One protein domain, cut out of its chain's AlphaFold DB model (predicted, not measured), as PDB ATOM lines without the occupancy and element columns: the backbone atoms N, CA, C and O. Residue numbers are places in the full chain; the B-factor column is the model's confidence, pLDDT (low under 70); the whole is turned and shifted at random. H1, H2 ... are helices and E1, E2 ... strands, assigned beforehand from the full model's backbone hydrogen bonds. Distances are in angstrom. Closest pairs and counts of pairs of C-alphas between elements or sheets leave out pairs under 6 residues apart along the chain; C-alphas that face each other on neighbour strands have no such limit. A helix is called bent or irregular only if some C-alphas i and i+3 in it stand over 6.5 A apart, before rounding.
ATOM      1  N   VAL A  65      -7.347   1.795 -11.540       76.75
ATOM      2  CA  VAL A  65      -6.240   2.707 -11.819       76.75
ATOM      3  C   VAL A  65      -6.677   3.554 -12.990       76.75
ATOM      4  O   VAL A  65      -7.122   3.016 -14.003       76.75
ATOM      5  N   TYR A  66      -6.559   4.862 -12.820       80.50
ATOM      6  CA  TYR A  66      -6.823   5.841 -13.854       80.50
ATOM      7  C   TYR A  66      -5.763   6.927 -13.739       80.50
ATOM      8  O   TYR A  66      -5.663   7.592 -12.707       80.50
ATOM      9  N   LEU A  67      -4.906   7.020 -14.751       83.12
ATOM     10  CA  LEU A  67      -3.771   7.933 -14.769       83.12
ATOM     11  C   LEU A  67      -3.908   8.862 -15.963       83.12
ATOM     12  O   LEU A  67      -3.811   8.413 -17.107       83.12
ATOM     13  N   ASP A  68      -4.089  10.144 -15.669       85.94
ATOM     14  CA  ASP A  68      -4.117  11.215 -16.654       85.94
ATOM     15  C   ASP A  68      -2.697  11.682 -16.956       85.94
ATOM     16  O   ASP A  68      -1.925  11.977 -16.044       85.94
ATOM     17  N   GLY A  69      -2.343  11.749 -18.240       84.88
ATOM     18  CA  GLY A  69      -0.997  12.136 -18.664       84.88
ATOM     19  C   GLY A  69       0.080  11.155 -18.186       84.88
ATOM     20  O   GLY A  69       1.004  11.569 -17.484       84.88
ATOM     21  N   PRO A  70      -0.009   9.857 -18.539       85.94
ATOM     22  CA  PRO A  70       0.951   8.859 -18.085       85.94
ATOM     23  C   PRO A  70       2.382   9.200 -18.508       85.94
ATOM     24  O   PRO A  70       2.643   9.564 -19.657       85.94
ATOM     25  N   THR A  71       3.318   9.002 -17.582       86.38
ATOM     26  CA  THR A  71       4.770   9.096 -17.809       86.38
ATOM     27  C   THR A  71       5.392   7.709 -17.715       86.38
ATOM     28  O   THR A  71       4.762   6.822 -17.140       86.38
ATOM     29  N   GLU A  72       6.608   7.502 -18.236       82.31
ATOM     30  CA  GLU A  72       7.290   6.193 -18.189       82.31
ATOM     31  C   GLU A  72       7.370   5.603 -16.771       82.31
ATOM     32  O   GLU A  72       7.199   4.400 -16.595       82.31
ATOM     33  N   GLU A  73       7.538   6.446 -15.751       82.56
ATOM     34  CA  GLU A  73       7.595   6.039 -14.341       82.56
ATOM     35  C   GLU A  73       6.248   5.512 -13.819       82.56
ATOM     36  O   GLU A  73       6.192   4.722 -12.875       82.56
ATOM     37  N   SER A  74       5.140   5.914 -14.447       82.62
ATOM     38  CA  SER A  74       3.787   5.552 -14.026       82.62
ATOM     39  C   SER A  74       3.409   4.100 -14.371       82.62
ATOM     40  O   SER A  74       2.356   3.629 -13.943       82.62
ATOM     41  N   ILE A  75       4.276   3.354 -15.065       79.88
ATOM     42  CA  ILE A  75       4.056   1.942 -15.418       79.88
ATOM     43  C   ILE A  75       3.768   1.050 -14.207       79.88
ATOM     44  O   ILE A  75       2.917   0.168 -14.285       79.88
ATOM     45  N   HIS A  76       4.414   1.316 -13.071       79.19
ATOM     46  CA  HIS A  76       4.265   0.522 -11.848       79.19
ATOM     47  C   HIS A  76       2.929   0.746 -11.129       79.19
ATOM     48  O   HIS A  76       2.577  -0.004 -10.221       79.19
ATOM     49  N   ALA A  77       2.184   1.790 -11.503       76.19
ATOM     50  CA  ALA A  77       0.847   2.012 -10.973       76.19
ATOM     51  C   ALA A  77      -0.200   1.120 -11.659       76.19
ATOM     52  O   ALA A  77      -1.256   0.885 -11.076       76.19
ATOM     53  N   VAL A  78       0.095   0.600 -12.854       75.44
ATOM     54  CA  VAL A  78      -0.746  -0.347 -13.594       75.44
ATOM     55  C   VAL A  78      -0.436  -1.761 -13.100       75.44
ATOM     56  O   VAL A  78       0.721  -2.170 -13.063       75.44
ATOM     57  N   ASP A  79      -1.460  -2.516 -12.710       75.50
ATOM     58  CA  ASP A  79      -1.291  -3.837 -12.092       75.50
ATOM     59  C   ASP A  79      -0.686  -4.824 -13.104       75.50
ATOM     60  O   ASP A  79      -1.151  -4.939 -14.244       75.50
ATOM     61  N   GLU A  80       0.367  -5.528 -12.693       76.56
ATOM     62  CA  GLU A  80       1.104  -6.476 -13.530       76.56
ATOM     63  C   GLU A  80       0.259  -7.686 -13.953       76.56
ATOM     64  O   GLU A  80       0.513  -8.271 -15.009       76.56
ATOM     65  N   ASN A  81      -0.788  -8.012 -13.189       76.19
ATOM     66  CA  ASN A  81      -1.708  -9.113 -13.481       76.19
ATOM     67  C   ASN A  81      -2.862  -8.709 -14.411       76.19
ATOM     68  O   ASN A  81      -3.612  -9.567 -14.872       76.19
ATOM     69  N   ASN A  82      -3.017  -7.410 -14.679       82.75
ATOM     70  CA  ASN A  82      -4.087  -6.863 -15.507       82.75
ATOM     71  C   ASN A  82      -3.566  -6.409 -16.870       82.75
ATOM     72  O   ASN A  82      -2.370  -6.205 -17.081       82.75
ATOM     73  N   GLY A  83      -4.491  -6.222 -17.803       87.94
ATOM     74  CA  GLY A  83      -4.207  -5.617 -19.093       87.94
ATOM     75  C   GLY A  83      -4.246  -4.094 -19.013       87.94
ATOM     76  O   GLY A  83      -4.715  -3.521 -18.029       87.94
ATOM     77  N   ILE A  84      -3.776  -3.437 -20.072       89.75
ATOM     78  CA  ILE A  84      -3.725  -1.974 -20.160       89.75
ATOM     79  C   ILE A  84      -4.932  -1.460 -20.953       89.75
ATOM     80  O   ILE A  84      -5.123  -1.832 -22.112       89.75
ATOM     81  N   LEU A  85      -5.732  -0.588 -20.341       89.25
ATOM     82  CA  LEU A  85      -6.687   0.275 -21.036       89.25
ATOM     83  C   LEU A  85      -6.002   1.587 -21.398       89.25
ATOM     84  O   LEU A  85      -5.295   2.150 -20.568       89.25
ATOM     85  N   VAL A  86      -6.243   2.083 -22.608       89.94
ATOM     86  CA  VAL A  86      -5.786   3.398 -23.062       89.94
ATOM     87  C   VAL A  86      -6.963   4.167 -23.646       89.94
ATOM     88  O   VAL A  86      -7.571   3.725 -24.622       89.94
ATOM     89  N   TRP A  87      -7.246   5.335 -23.081       88.25
ATOM     90  CA  TRP A  87      -8.178   6.316 -23.627       88.25
ATOM     91  C   TRP A  87      -7.409   7.478 -24.246       88.25
ATOM     92  O   TRP A  87      -6.355   7.880 -23.746       88.25
ATOM     93  N   LEU A  88      -7.973   8.033 -25.319       87.00
ATOM     94  CA  LEU A  88      -7.600   9.348 -25.827       87.00
ATOM     95  C   LEU A  88      -8.805  10.271 -25.690       87.00
ATOM     96  O   LEU A  88      -9.887   9.919 -26.150       87.00
ATOM     97  N   ASP A  89      -8.607  11.413 -25.037       81.75
ATOM     98  CA  ASP A  89      -9.607  12.462 -24.823       81.75
ATOM     99  C   ASP A  89     -10.921  11.975 -24.189       81.75
ATOM    100  O   ASP A  89     -12.007  12.456 -24.486       81.75
ATOM    101  N   HIS A  90     -10.779  11.013 -23.270       70.56
ATOM    102  CA  HIS A  90     -11.839  10.369 -22.488       70.56
ATOM    103  C   HIS A  90     -12.802   9.468 -23.275       70.56
ATOM    104  O   HIS A  90     -13.663   8.851 -22.650       70.56
ATOM    105  N   TYR A  91     -12.589   9.274 -24.590       70.75
ATOM    106  CA  TYR A  91     -13.609   8.662 -25.442       70.75
ATOM    107  C   TYR A  91     -14.000   7.201 -25.124       70.75
ATOM    108  O   TYR A  91     -13.102   6.407 -24.844       70.75
ATOM    109  N   PRO A  92     -15.285   6.742 -25.192       65.38
ATOM    110  CA  PRO A  92     -15.771   5.487 -24.597       65.38
ATOM    111  C   PRO A  92     -15.219   4.229 -25.267       65.38
ATOM    112  O   PRO A  92     -15.545   3.110 -24.862       65.38
ATOM    113  N   TRP A  93     -14.385   4.398 -26.289       75.19
ATOM    114  CA  TRP A  93     -13.771   3.346 -27.075       75.19
ATOM    115  C   TRP A  93     -12.267   3.251 -26.771       75.19
ATOM    116  O   TRP A  93     -11.454   3.578 -27.639       75.19
ATOM    117  N   PRO A  94     -11.864   2.800 -25.563       83.31
ATOM    118  CA  PRO A  94     -10.456   2.641 -25.248       83.31
ATOM    119  C   PRO A  94      -9.833   1.503 -26.051       83.31
ATOM    120  O   PRO A  94     -10.464   0.465 -26.301       83.31
ATOM    121  N   LEU A  95      -8.550   1.666 -26.361       87.00
ATOM    122  CA  LEU A  95      -7.687   0.567 -26.761       87.00
ATOM    123  C   LEU A  95      -7.434  -0.314 -25.539       87.00
ATOM    124  O   LEU A  95      -6.989   0.153 -24.495       87.00
ATOM    125  N   ARG A  96      -7.724  -1.601 -25.678       87.69
ATOM    126  CA  ARG A  96      -7.460  -2.618 -24.665       87.69
ATOM    127  C   ARG A  96      -6.275  -3.452 -25.124       87.69
ATOM    128  O   ARG A  96      -6.273  -3.915 -26.262       87.69
ATOM    129  N   ILE A  97      -5.291  -3.656 -24.263       89.00
ATOM    130  CA  ILE A  97      -4.075  -4.415 -24.565       89.00
ATOM    131  C   ILE A  97      -3.988  -5.579 -23.585       89.00
ATOM    132  O   ILE A  97      -3.841  -5.376 -22.381       89.00
ATOM    133  N   GLU A  98      -4.108  -6.797 -24.104       87.69
ATOM    134  CA  GLU A  98      -3.995  -8.029 -23.330       87.69
ATOM    135  C   GLU A  98      -2.534  -8.389 -23.122       87.69
ATOM    136  O   GLU A  98      -1.778  -8.486 -24.095       87.69
ATOM    137  N   LEU A  99      -2.155  -8.650 -21.872       86.44
ATOM    138  CA  LEU A  99      -0.837  -9.162 -21.540       86.44
ATOM    139  C   LEU A  99      -0.955 -10.538 -20.894       86.44
ATOM    140  O   LEU A  99      -1.796 -10.757 -20.025       86.44
ATOM    141  N   LYS A 100      -0.061 -11.440 -21.289       84.69
ATOM    142  CA  LYS A 100       0.200 -12.701 -20.601       84.69
ATOM    143  C   LYS A 100       1.690 -12.773 -20.317       84.69
ATOM    144  O   LYS A 100       2.486 -12.545 -21.222       84.69
ATOM    145  N   ASP A 101       2.055 -13.042 -19.067       84.56
ATOM    146  CA  ASP A 101       3.457 -13.107 -18.637       84.56
ATOM    147  C   ASP A 101       4.249 -11.838 -19.036       84.56
ATOM    148  O   ASP A 101       5.383 -11.904 -19.502       84.56
ATOM    149  N   ASN A 102       3.620 -10.660 -18.886       87.69
ATOM    150  CA  ASN A 102       4.138  -9.338 -19.279       87.69
ATOM    151  C   ASN A 102       4.424  -9.132 -20.778       87.69
ATOM    152  O   ASN A 102       5.096  -8.167 -21.152       87.69
ATOM    153  N   VAL A 103       3.863  -9.980 -21.639       90.75
ATOM    154  CA  VAL A 103       3.979  -9.886 -23.096       90.75
ATOM    155  C   VAL A 103       2.607  -9.669 -23.721       90.75
ATOM    156  O   VAL A 103       1.630 -10.298 -23.318       90.75
ATOM    157  N   VAL A 104       2.523  -8.792 -24.722       90.31
ATOM    158  CA  VAL A 104       1.273  -8.552 -25.453       90.31
ATOM    159  C   VAL A 104       0.851  -9.808 -26.198       90.31
ATOM    160  O   VAL A 104       1.579 -10.291 -27.067       90.31
ATOM    161  N   VAL A 105      -0.359 -10.282 -25.926       87.44
ATOM    162  CA  VAL A 105      -0.961 -11.412 -26.649       87.44
ATOM    163  C   VAL A 105      -2.117 -10.989 -27.543       87.44
ATOM    164  O   VAL A 105      -2.427 -11.695 -28.503       87.44
ATOM    165  N   ASN A 106      -2.739  -9.841 -27.265       86.12
ATOM    166  CA  ASN A 106      -3.876  -9.356 -28.038       86.12
ATOM    167  C   ASN A 106      -4.106  -7.850 -27.871       86.12
ATOM    168  O   ASN A 106      -3.670  -7.245 -26.890       86.12
ATOM    169  N   THR A 107      -4.845  -7.255 -28.805       84.38
ATOM    170  CA  THR A 107      -5.359  -5.886 -28.691       84.38
ATOM    171  C   THR A 107      -6.815  -5.813 -29.155       84.38
ATOM    172  O   THR A 107      -7.218  -6.448 -30.130       84.38
ATOM    173  N   TRP A 108      -7.632  -5.019 -28.462       77.62
ATOM    174  CA  TRP A 108      -9.049  -4.812 -28.781       77.62
ATOM    175  C   TRP A 108      -9.441  -3.341 -28.693       77.62
ATOM    176  O   TRP A 108      -8.689  -2.508 -28.203       77.62
ATOM    177  N   GLY A 109     -10.641  -3.001 -29.170       66.00
ATOM    178  CA  GLY A 109     -11.114  -1.610 -29.186       66.00
ATOM    179  C   GLY A 109     -10.485  -0.755 -30.294       66.00
ATOM    180  O   GLY A 109     -10.867   0.394 -30.478       66.00
ATOM    181  N   ALA A 110      -9.588  -1.331 -31.103       58.62
ATOM    182  CA  ALA A 110      -8.984  -0.681 -32.257       58.62
ATOM    183  C   ALA A 110      -9.988  -0.552 -33.425       58.62
ATOM    184  O   ALA A 110     -10.041  -1.371 -34.339       58.62
ATOM    185  N   SER A 111     -10.774   0.524 -33.427       53.94
ATOM    186  CA  SER A 111     -11.325   1.193 -34.624       53.94
ATOM    187  C   SER A 111     -12.435   0.555 -35.472       53.94
ATOM    188  O   SER A 111     -13.029   1.267 -36.275       53.94
ATOM    189  N   GLU A 112     -12.766  -0.729 -35.341       48.88
ATOM    190  CA  GLU A 112     -13.677  -1.353 -36.326       48.88
ATOM    191  C   GLU A 112     -15.179  -1.139 -36.068       48.88
ATOM    192  O   GLU A 112     -16.007  -1.495 -36.901       48.88
ATOM    193  N   LYS A 113     -15.550  -0.540 -34.929       49.91
ATOM    194  CA  LYS A 113     -16.953  -0.284 -34.550       49.91
ATOM    195  C   LYS A 113     -17.200   1.097 -33.950       49.91
ATOM    196  O   LYS A 113     -18.246   1.301 -33.342       49.91
ATOM    197  N   CYS A 114     -16.265   2.035 -34.095       57.06
ATOM    198  CA  CYS A 114     -16.505   3.396 -33.631       57.06
ATOM    199  C   CYS A 114     -17.588   4.037 -34.514       57.06
ATOM    200  O   CYS A 114     -17.305   4.607 -35.562       57.06
ATOM    201  N   MET A 115     -18.848   3.876 -34.111       52.75
ATOM    202  CA  MET A 115     -19.991   4.603 -34.655       52.75
ATOM    203  C   MET A 115     -20.052   5.955 -33.952       52.75
ATOM    204  O   MET A 115     -20.948   6.216 -33.159       52.75
ATOM    205  N   ALA A 116     -19.042   6.782 -34.193       59.19
ATOM    206  CA  ALA A 116     -18.953   8.110 -33.619       59.19
ATOM    207  C   ALA A 116     -20.030   9.012 -34.231       59.19
ATOM    208  O   ALA A 116     -20.009   9.304 -35.429       59.19
ATOM    209  N   SER A 117     -20.968   9.470 -33.401       62.00
ATOM    210  CA  SER A 117     -21.998  10.422 -33.829       62.00
ATOM    211  C   SER A 117     -21.450  11.848 -33.994       62.00
ATOM    212  O   SER A 117     -22.069  12.668 -34.675       62.00
ATOM    213  N   GLN A 118     -20.269  12.139 -33.425       69.69
ATOM    214  CA  GLN A 118     -19.647  13.466 -33.427       69.69
ATOM    215  C   GLN A 118     -18.268  13.493 -34.118       69.69
ATOM    216  O   GLN A 118     -17.509  12.523 -34.041       69.69
ATOM    217  N   PRO A 119     -17.883  14.614 -34.760       75.56
ATOM    218  CA  PRO A 119     -16.576  14.754 -35.410       75.56
ATOM    219  C   PRO A 119     -15.365  14.555 -34.486       75.56
ATOM    220  O   PRO A 119     -14.406  13.906 -34.889       75.56
ATOM    221  N   SER A 120     -15.398  15.064 -33.252       74.44
ATOM    222  CA  SER A 120     -14.283  14.927 -32.303       74.44
ATOM    223  C   SER A 120     -14.046  13.469 -31.887       74.44
ATOM    224  O   SER A 120     -12.905  13.016 -31.850       74.44
ATOM    225  N   MET A 121     -15.120  12.689 -31.720       76.00
ATOM    226  CA  MET A 121     -15.042  11.243 -31.490       76.00
ATOM    227  C   MET A 121     -14.364  10.510 -32.655       76.00
ATOM    228  O   MET A 121     -13.595   9.575 -32.438       76.00
ATOM    229  N   ASN A 122     -14.624  10.930 -33.900       77.75
ATOM    230  CA  ASN A 122     -13.973  10.341 -35.074       77.75
ATOM    231  C   ASN A 122     -12.455  10.564 -35.049       77.75
ATOM    232  O   ASN A 122     -11.701   9.649 -35.389       77.75
ATOM    233  N   ILE A 123     -12.005  11.749 -34.618       83.25
ATOM    234  CA  ILE A 123     -10.579  12.061 -34.456       83.25
ATOM    235  C   ILE A 123      -9.970  11.134 -33.402       83.25
ATOM    236  O   ILE A 123      -9.006  10.431 -33.703       83.25
ATOM    237  N   ALA A 124     -10.574  11.046 -32.215       81.31
ATOM    238  CA  ALA A 124     -10.098  10.160 -31.156       81.31
ATOM    239  C   ALA A 124     -10.054   8.689 -31.586       81.31
ATOM    240  O   ALA A 124      -9.060   8.004 -31.351       81.31
ATOM    241  N   CYS A 125     -11.071   8.206 -32.301       80.69
ATOM    242  CA  CYS A 125     -11.094   6.844 -32.830       80.69
ATOM    243  C   CYS A 125     -10.015   6.588 -33.893       80.69
ATOM    244  O   CYS A 125      -9.423   5.505 -33.922       80.69
ATOM    245  N   SER A 126      -9.732   7.567 -34.755       85.06
ATOM    246  CA  SER A 126      -8.623   7.488 -35.712       85.06
ATOM    247  C   SER A 126      -7.273   7.438 -34.993       85.06
ATOM    248  O   SER A 126      -6.411   6.622 -35.327       85.06
ATOM    249  N   GLU A 127      -7.100   8.254 -33.960       89.44
ATOM    250  CA  GLU A 127      -5.877   8.305 -33.167       89.44
ATOM    251  C   GLU A 127      -5.669   7.031 -32.339       89.44
ATOM    252  O   GLU A 127      -4.562   6.491 -32.324       89.44
ATOM    253  N   ILE A 128      -6.733   6.455 -31.764       88.00
ATOM    254  CA  ILE A 128      -6.679   5.142 -31.104       88.00
ATOM    255  C   ILE A 128      -6.292   4.044 -32.093       88.00
ATOM    256  O   ILE A 128      -5.500   3.167 -31.755       88.00
ATOM    257  N   LYS A 129      -6.795   4.102 -33.336       86.38
ATOM    258  CA  LYS A 129      -6.400   3.169 -34.401       86.38
ATOM    259  C   LYS A 129      -4.916   3.296 -34.714       86.38
ATOM    260  O   LYS A 129      -4.218   2.292 -34.841       86.38
ATOM    261  N   ARG A 130      -4.433   4.532 -34.853       90.94
ATOM    262  CA  ARG A 130      -3.031   4.826 -35.156       90.94
ATOM    263  C   ARG A 130      -2.112   4.373 -34.025       90.94
ATOM    264  O   ARG A 130      -1.051   3.829 -34.318       90.94
ATOM    265  N   LEU A 131      -2.523   4.537 -32.767       91.88
ATOM    266  CA  LEU A 131      -1.815   3.984 -31.612       91.88
ATOM    267  C   LEU A 131      -1.816   2.455 -31.653       91.88
ATOM    268  O   LEU A 131      -0.752   1.852 -31.566       91.88
ATOM    269  N   ALA A 132      -2.977   1.829 -31.849       90.06
ATOM    270  CA  ALA A 132      -3.110   0.376 -31.897       90.06
ATOM    271  C   ALA A 132      -2.204  -0.262 -32.962       90.06
ATOM    272  O   ALA A 132      -1.563  -1.269 -32.689       90.06
ATOM    273  N   ASN A 133      -2.076   0.362 -34.137       90.50
ATOM    274  CA  ASN A 133      -1.182  -0.100 -35.205       90.50
ATOM    275  C   ASN A 133       0.312  -0.056 -34.831       90.50
ATOM    276  O   ASN A 133       1.120  -0.697 -35.500       90.50
ATOM    277  N   LYS A 134       0.695   0.707 -33.799       93.50
ATOM    278  CA  LYS A 134       2.062   0.730 -33.259       93.50
ATOM    279  C   LYS A 134       2.289  -0.320 -32.167       93.50
ATOM    280  O   LYS A 134       3.437  -0.586 -31.830       93.50
ATOM    281  N   ILE A 135       1.227  -0.909 -31.615       92.81
ATOM    282  CA  ILE A 135       1.319  -1.961 -30.599       92.81
ATOM    283  C   ILE A 135       1.585  -3.294 -31.296       92.81
ATOM    284  O   ILE A 135       0.735  -3.820 -32.012       92.81
ATOM    285  N   ILE A 136       2.771  -3.856 -31.074       92.94
ATOM    286  CA  ILE A 136       3.191  -5.110 -31.704       92.94
ATOM    287  C   ILE A 136       2.906  -6.275 -30.748       92.94
ATOM    288  O   ILE A 136       3.371  -6.273 -29.605       92.94
ATOM    289  N   ILE A 137       2.169  -7.287 -31.216       91.12
ATOM    290  CA  ILE A 137       1.982  -8.553 -30.487       91.12
ATOM    291  C   ILE A 137       3.354  -9.181 -30.204       91.12
ATOM    292  O   ILE A 137       4.195  -9.256 -31.096       91.12
ATOM    293  N   GLY A 138       3.585  -9.630 -28.970       92.31
ATOM    294  CA  GLY A 138       4.885 -10.125 -28.514       92.31
ATOM    295  C   GLY A 138       5.780  -9.068 -27.855       92.31
ATOM    296  O   GLY A 138       6.806  -9.425 -27.282       92.31
ATOM    297  N   SER A 139       5.405  -7.785 -27.886       94.75
ATOM    298  CA  SER A 139       6.146  -6.736 -27.168       94.75
ATOM    299  C   SER A 139       6.010  -6.885 -25.658       94.75
ATOM    300  O   SER A 139       4.981  -7.356 -25.166       94.75
ATOM    301  N   SER A 140       7.015  -6.427 -24.911       93.75
ATOM    302  CA  SER A 140       6.927  -6.383 -23.452       93.75
ATOM    303  C   SER A 140       5.985  -5.274 -22.972       93.75
ATOM    304  O   SER A 140       5.748  -4.284 -23.674       93.75
ATOM    305  N   ARG A 141       5.498  -5.395 -21.731       90.88
ATOM    306  CA  ARG A 141       4.756  -4.331 -21.034       90.88
ATOM    307  C   ARG A 141       5.495  -2.992 -21.103       90.88
ATOM    308  O   ARG A 141       4.878  -1.981 -21.421       90.88
ATOM    309  N   ASN A 142       6.807  -2.998 -20.865       91.75
ATOM    310  CA  ASN A 142       7.640  -1.795 -20.874       91.75
ATOM    311  C   ASN A 142       7.687  -1.137 -22.259       91.75
ATOM    312  O   ASN A 142       7.567   0.081 -22.362       91.75
ATOM    313  N   ASP A 143       7.829  -1.930 -23.322       93.38
ATOM    314  CA  ASP A 143       7.905  -1.407 -24.692       93.38
ATOM    315  C   ASP A 143       6.572  -0.801 -25.138       93.38
ATOM    316  O   ASP A 143       6.532   0.268 -25.754       93.38
ATOM    317  N   ILE A 144       5.462  -1.446 -24.774       92.06
ATOM    318  CA  ILE A 144       4.124  -0.903 -25.013       92.06
ATOM    319  C   ILE A 144       3.913   0.386 -24.248       92.06
ATOM    320  O   ILE A 144       3.407   1.356 -24.806       92.06
ATOM    321  N   TYR A 145       4.322   0.411 -22.989       91.12
ATOM    322  CA  TYR A 145       4.156   1.585 -22.163       91.12
ATOM    323  C   TYR A 145       4.921   2.784 -22.738       91.12
ATOM    324  O   TYR A 145       4.338   3.854 -22.902       91.12
ATOM    325  N   LYS A 146       6.173   2.579 -23.170       92.44
ATOM    326  CA  LYS A 146       6.953   3.583 -23.914       92.44
ATOM    327  C   LYS A 146       6.251   4.026 -25.192       92.44
ATOM    328  O   LYS A 146       6.183   5.215 -25.476       92.44
ATOM    329  N   THR A 147       5.686   3.082 -25.941       94.44
ATOM    330  CA  THR A 147       4.943   3.384 -27.173       94.44
ATOM    331  C   THR A 147       3.734   4.281 -26.902       94.44
ATOM    332  O   THR A 147       3.479   5.204 -27.672       94.44
ATOM    333  N   ILE A 148       2.999   4.036 -25.811       93.19
ATOM    334  CA  ILE A 148       1.840   4.840 -25.396       93.19
ATOM    335  C   ILE A 148       2.284   6.244 -24.971       93.19
ATOM    336  O   ILE A 148       1.743   7.241 -25.456       93.19
ATOM    337  N   THR A 149       3.274   6.347 -24.083       92.44
ATOM    338  CA  THR A 149       3.723   7.643 -23.555       92.44
ATOM    339  C   THR A 149       4.346   8.504 -24.650       92.44
ATOM    340  O   THR A 149       3.989   9.677 -24.772       92.44
ATOM    341  N   SER A 150       5.160   7.919 -25.534       93.50
ATOM    342  CA  SER A 150       5.805   8.613 -26.656       93.50
ATOM    343  C   SER A 150       4.901   8.805 -27.882       93.50
ATOM    344  O   SER A 150       5.364   9.278 -28.923       93.50
ATOM    345  N   PHE A 151       3.631   8.393 -27.824       94.81
ATOM    346  CA  PHE A 151       2.716   8.525 -28.952       94.81
ATOM    347  C   PHE A 151       2.405   9.998 -29.235       94.81
ATOM    348  O   PHE A 151       1.719  10.651 -28.456       94.81
ATOM    349  N   ASP A 152       2.912  10.530 -30.339       93.62
ATOM    350  CA  ASP A 152       2.694  11.924 -30.728       93.62
ATOM    351  C   ASP A 152       1.238  12.172 -31.142       93.62
ATOM    352  O   ASP A 152       0.847  11.698 -32.203       93.62
ATOM    353  N   THR A 153       0.440  12.838 -30.304       91.25
ATOM    354  CA  THR A 153      -0.970  13.205 -30.535       91.25
ATOM    355  C   THR A 153      -1.317  14.445 -29.707       91.25
ATOM    356  O   THR A 153      -0.748  14.643 -28.632       91.25
ATOM    357  N   GLU A 154      -2.257  15.261 -30.182       90.25
ATOM    358  CA  GLU A 154      -2.764  16.435 -29.448       90.25
ATOM    359  C   GLU A 154      -3.835  16.065 -28.407       90.25
ATOM    360  O   GLU A 154      -4.229  16.893 -27.588       90.25
ATOM    361  N   LEU A 155      -4.309  14.816 -28.427       89.19
ATOM    362  CA  LEU A 155      -5.322  14.321 -27.503       89.19
ATOM    363  C   LEU A 155      -4.718  13.986 -26.137       89.19
ATOM    364  O   LEU A 155      -3.611  13.447 -26.034       89.19
ATOM    365  N   SER A 156      -5.482  14.240 -25.075       89.50
ATOM    366  CA  SER A 156      -5.096  13.804 -23.731       89.50
ATOM    367  C   SER A 156      -5.034  12.273 -23.667       89.50
ATOM    368  O   SER A 156      -5.885  11.589 -24.228       89.50
ATOM    369  N   LYS A 157      -4.010  11.721 -23.009       90.81
ATOM    370  CA  LYS A 157      -3.833  10.272 -22.837       90.81
ATOM    371  C   LYS A 157      -4.203   9.875 -21.428       90.81
ATOM    372  O   LYS A 157      -3.762  10.524 -20.478       90.81
ATOM    373  N   GLN A 158      -4.917   8.769 -21.309       90.12
ATOM    374  CA  GLN A 158      -5.265   8.200 -20.017       90.12
ATOM    375  C   GLN A 158      -5.082   6.704 -20.067       90.12
ATOM    376  O   GLN A 158      -5.359   6.076 -21.092       90.12
ATOM    377  N   ILE A 159      -4.619   6.133 -18.966       89.44
ATOM    378  CA  ILE A 159      -4.423   4.692 -18.871       89.44
ATOM    379  C   ILE A 159      -5.065   4.122 -17.622       89.44
ATOM    380  O   ILE A 159      -5.166   4.787 -16.592       89.44
ATOM    381  N   GLY A 160      -5.449   2.857 -17.715       88.69
ATOM    382  CA  GLY A 160      -5.983   2.118 -16.587       88.69
ATOM    383  C   GLY A 160      -5.804   0.619 -16.720       88.69
ATOM    384  O   GLY A 160      -5.184   0.126 -17.662       88.69
ATOM    385  N   ASN A 161      -6.363  -0.102 -15.754       86.94
ATOM    386  CA  ASN A 161      -6.365  -1.560 -15.727       86.94
ATOM    387  C   ASN A 161      -7.670  -2.109 -16.307       86.94
ATOM    388  O   ASN A 161      -8.740  -1.542 -16.087       86.94
ATOM    389  N   PHE A 162      -7.604  -3.280 -16.932       83.81
ATOM    390  CA  PHE A 162      -8.768  -4.156 -17.066       83.81
ATOM    391  C   PHE A 162      -8.384  -5.602 -16.777       83.81
ATOM    392  O   PHE A 162      -7.232  -6.004 -16.951       83.81
ATOM    393  N   VAL A 163      -9.367  -6.389 -16.353       80.44
ATOM    394  CA  VAL A 163      -9.176  -7.817 -16.119       80.44
ATOM    395  C   VAL A 163      -9.025  -8.523 -17.463       80.44
ATOM    396  O   VAL A 163      -9.923  -8.494 -18.306       80.44
ATOM    397  N   VAL A 164      -7.878  -9.166 -17.658       74.38
ATOM    398  CA  VAL A 164      -7.585  -9.981 -18.840       74.38
ATOM    399  C   VAL A 164      -8.344 -11.306 -18.757       74.38
ATOM    400  O   VAL A 164      -8.425 -11.921 -17.695       74.38
ATOM    401  N   GLY A 165      -8.916 -11.762 -19.872       65.31
ATOM    402  CA  GLY A 165      -9.690 -12.999 -19.900       65.31
ATOM    403  C   GLY A 165     -10.424 -13.253 -21.216       65.31
ATOM    404  O   GLY A 165     -10.387 -12.439 -22.132       65.31
ATOM    405  N   LEU A 166     -11.107 -14.405 -21.276       54.69
ATOM    406  CA  LEU A 166     -11.681 -15.109 -22.447       54.69
ATOM    407  C   LEU A 166     -12.681 -14.339 -23.340       54.69
ATOM    408  O   LEU A 166     -13.272 -14.934 -24.245       54.69
ATOM    409  N   GLN A 167     -12.909 -13.053 -23.104       56.28
ATOM    410  CA  GLN A 167     -13.880 -12.262 -23.844       56.28
ATOM    411  C   GLN A 167     -13.258 -11.733 -25.139       56.28
ATOM    412  O   GLN A 167     -12.353 -10.900 -25.127       56.28
TER     413      GLN A 167
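Overview. This is residues 65 to 167 of the 231 residues of an uncharacterized protein of Methylobacter sp (UniProt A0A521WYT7). A strongly twisted sheet of five strands has two helices packed on it, H3 near E2, E3, E4 and E5, and the longest helix, H2, beside the end of E2 and the start of E3; the short H1 only grazes the sheet near E1 and E5 and touches H3 at a steep tilt. The printed part has 103 residues, in the order E1 H1 E2 E3 E4 H2 H3 E5, of mixed class. The sheet runs E1 E5 E2 E3 E4, all antiparallel. The whole is compact, with a radius of gyration of the C-alphas of 12.7 A and spans of 38 by 29 by 22 A.

Along the chain. E1 is residues 66 to 68, from C-alpha 66 at (-6.823, 5.841, -13.854); E5 is 157 to 162, 16.3 A; E2 is 83 to 88, 16.8 A; E3 is 95 to 100, 16.6 A; E4 is 103 to 108, 15.1 A. H2 is 119 to 132, 20.0 A, ending at C-alpha 132 (-3.110, 0.376, -31.897); H3 is 141 to 149, 12.3 A; H1 is 72 to 77, only just irregular, with C-alphas 73 and 76 6.9 A apart.

Arrangement. E2, E3 and E4 form a meander, each strand the antiparallel neighbour of the one before; N 84 and O 97 are 3.0 A apart, N 98 and O 106 2.9 A. E5 lies between E2 (N 85 and O 160, 2.8 A) and E1 (N 67 and O 159, 2.9 A). E1, H1 and E2 make a split strand-helix-strand unit, two strands running the same way with E5 between them, its crossover right-handed. H3 is on the sheet, over none of its strands, at a height of 4.3 A, only just above the sheet's level. H1 only grazes the sheet with residues 74 to 77 and touches H3 at a steep tilt of 58 degrees, opposite ways; their closest C-alphas, Glu 72 and Lys 146, are 6.3 A apart. H2 is on the sheet, only just over none of its strands, with 2 C-alphas falling on E3; the closest C-alphas of H2 and E2, Ala 124 and Leu 88, are 5.9 A apart. Every O i to N i+4 pair is within hydrogen-bond range in H2 and H3; H1 has 0 of 2, and 2 of 3 O i to N i+3 pairs.

Size, cuts and confidence. The C-alphas farthest apart, Asp 101 and Pro 119, are 38.2 A apart. The printed part has no cut and no long link. pLDDT is under 70 at residue 92, residues 109 to 118 and residues 165 to 167.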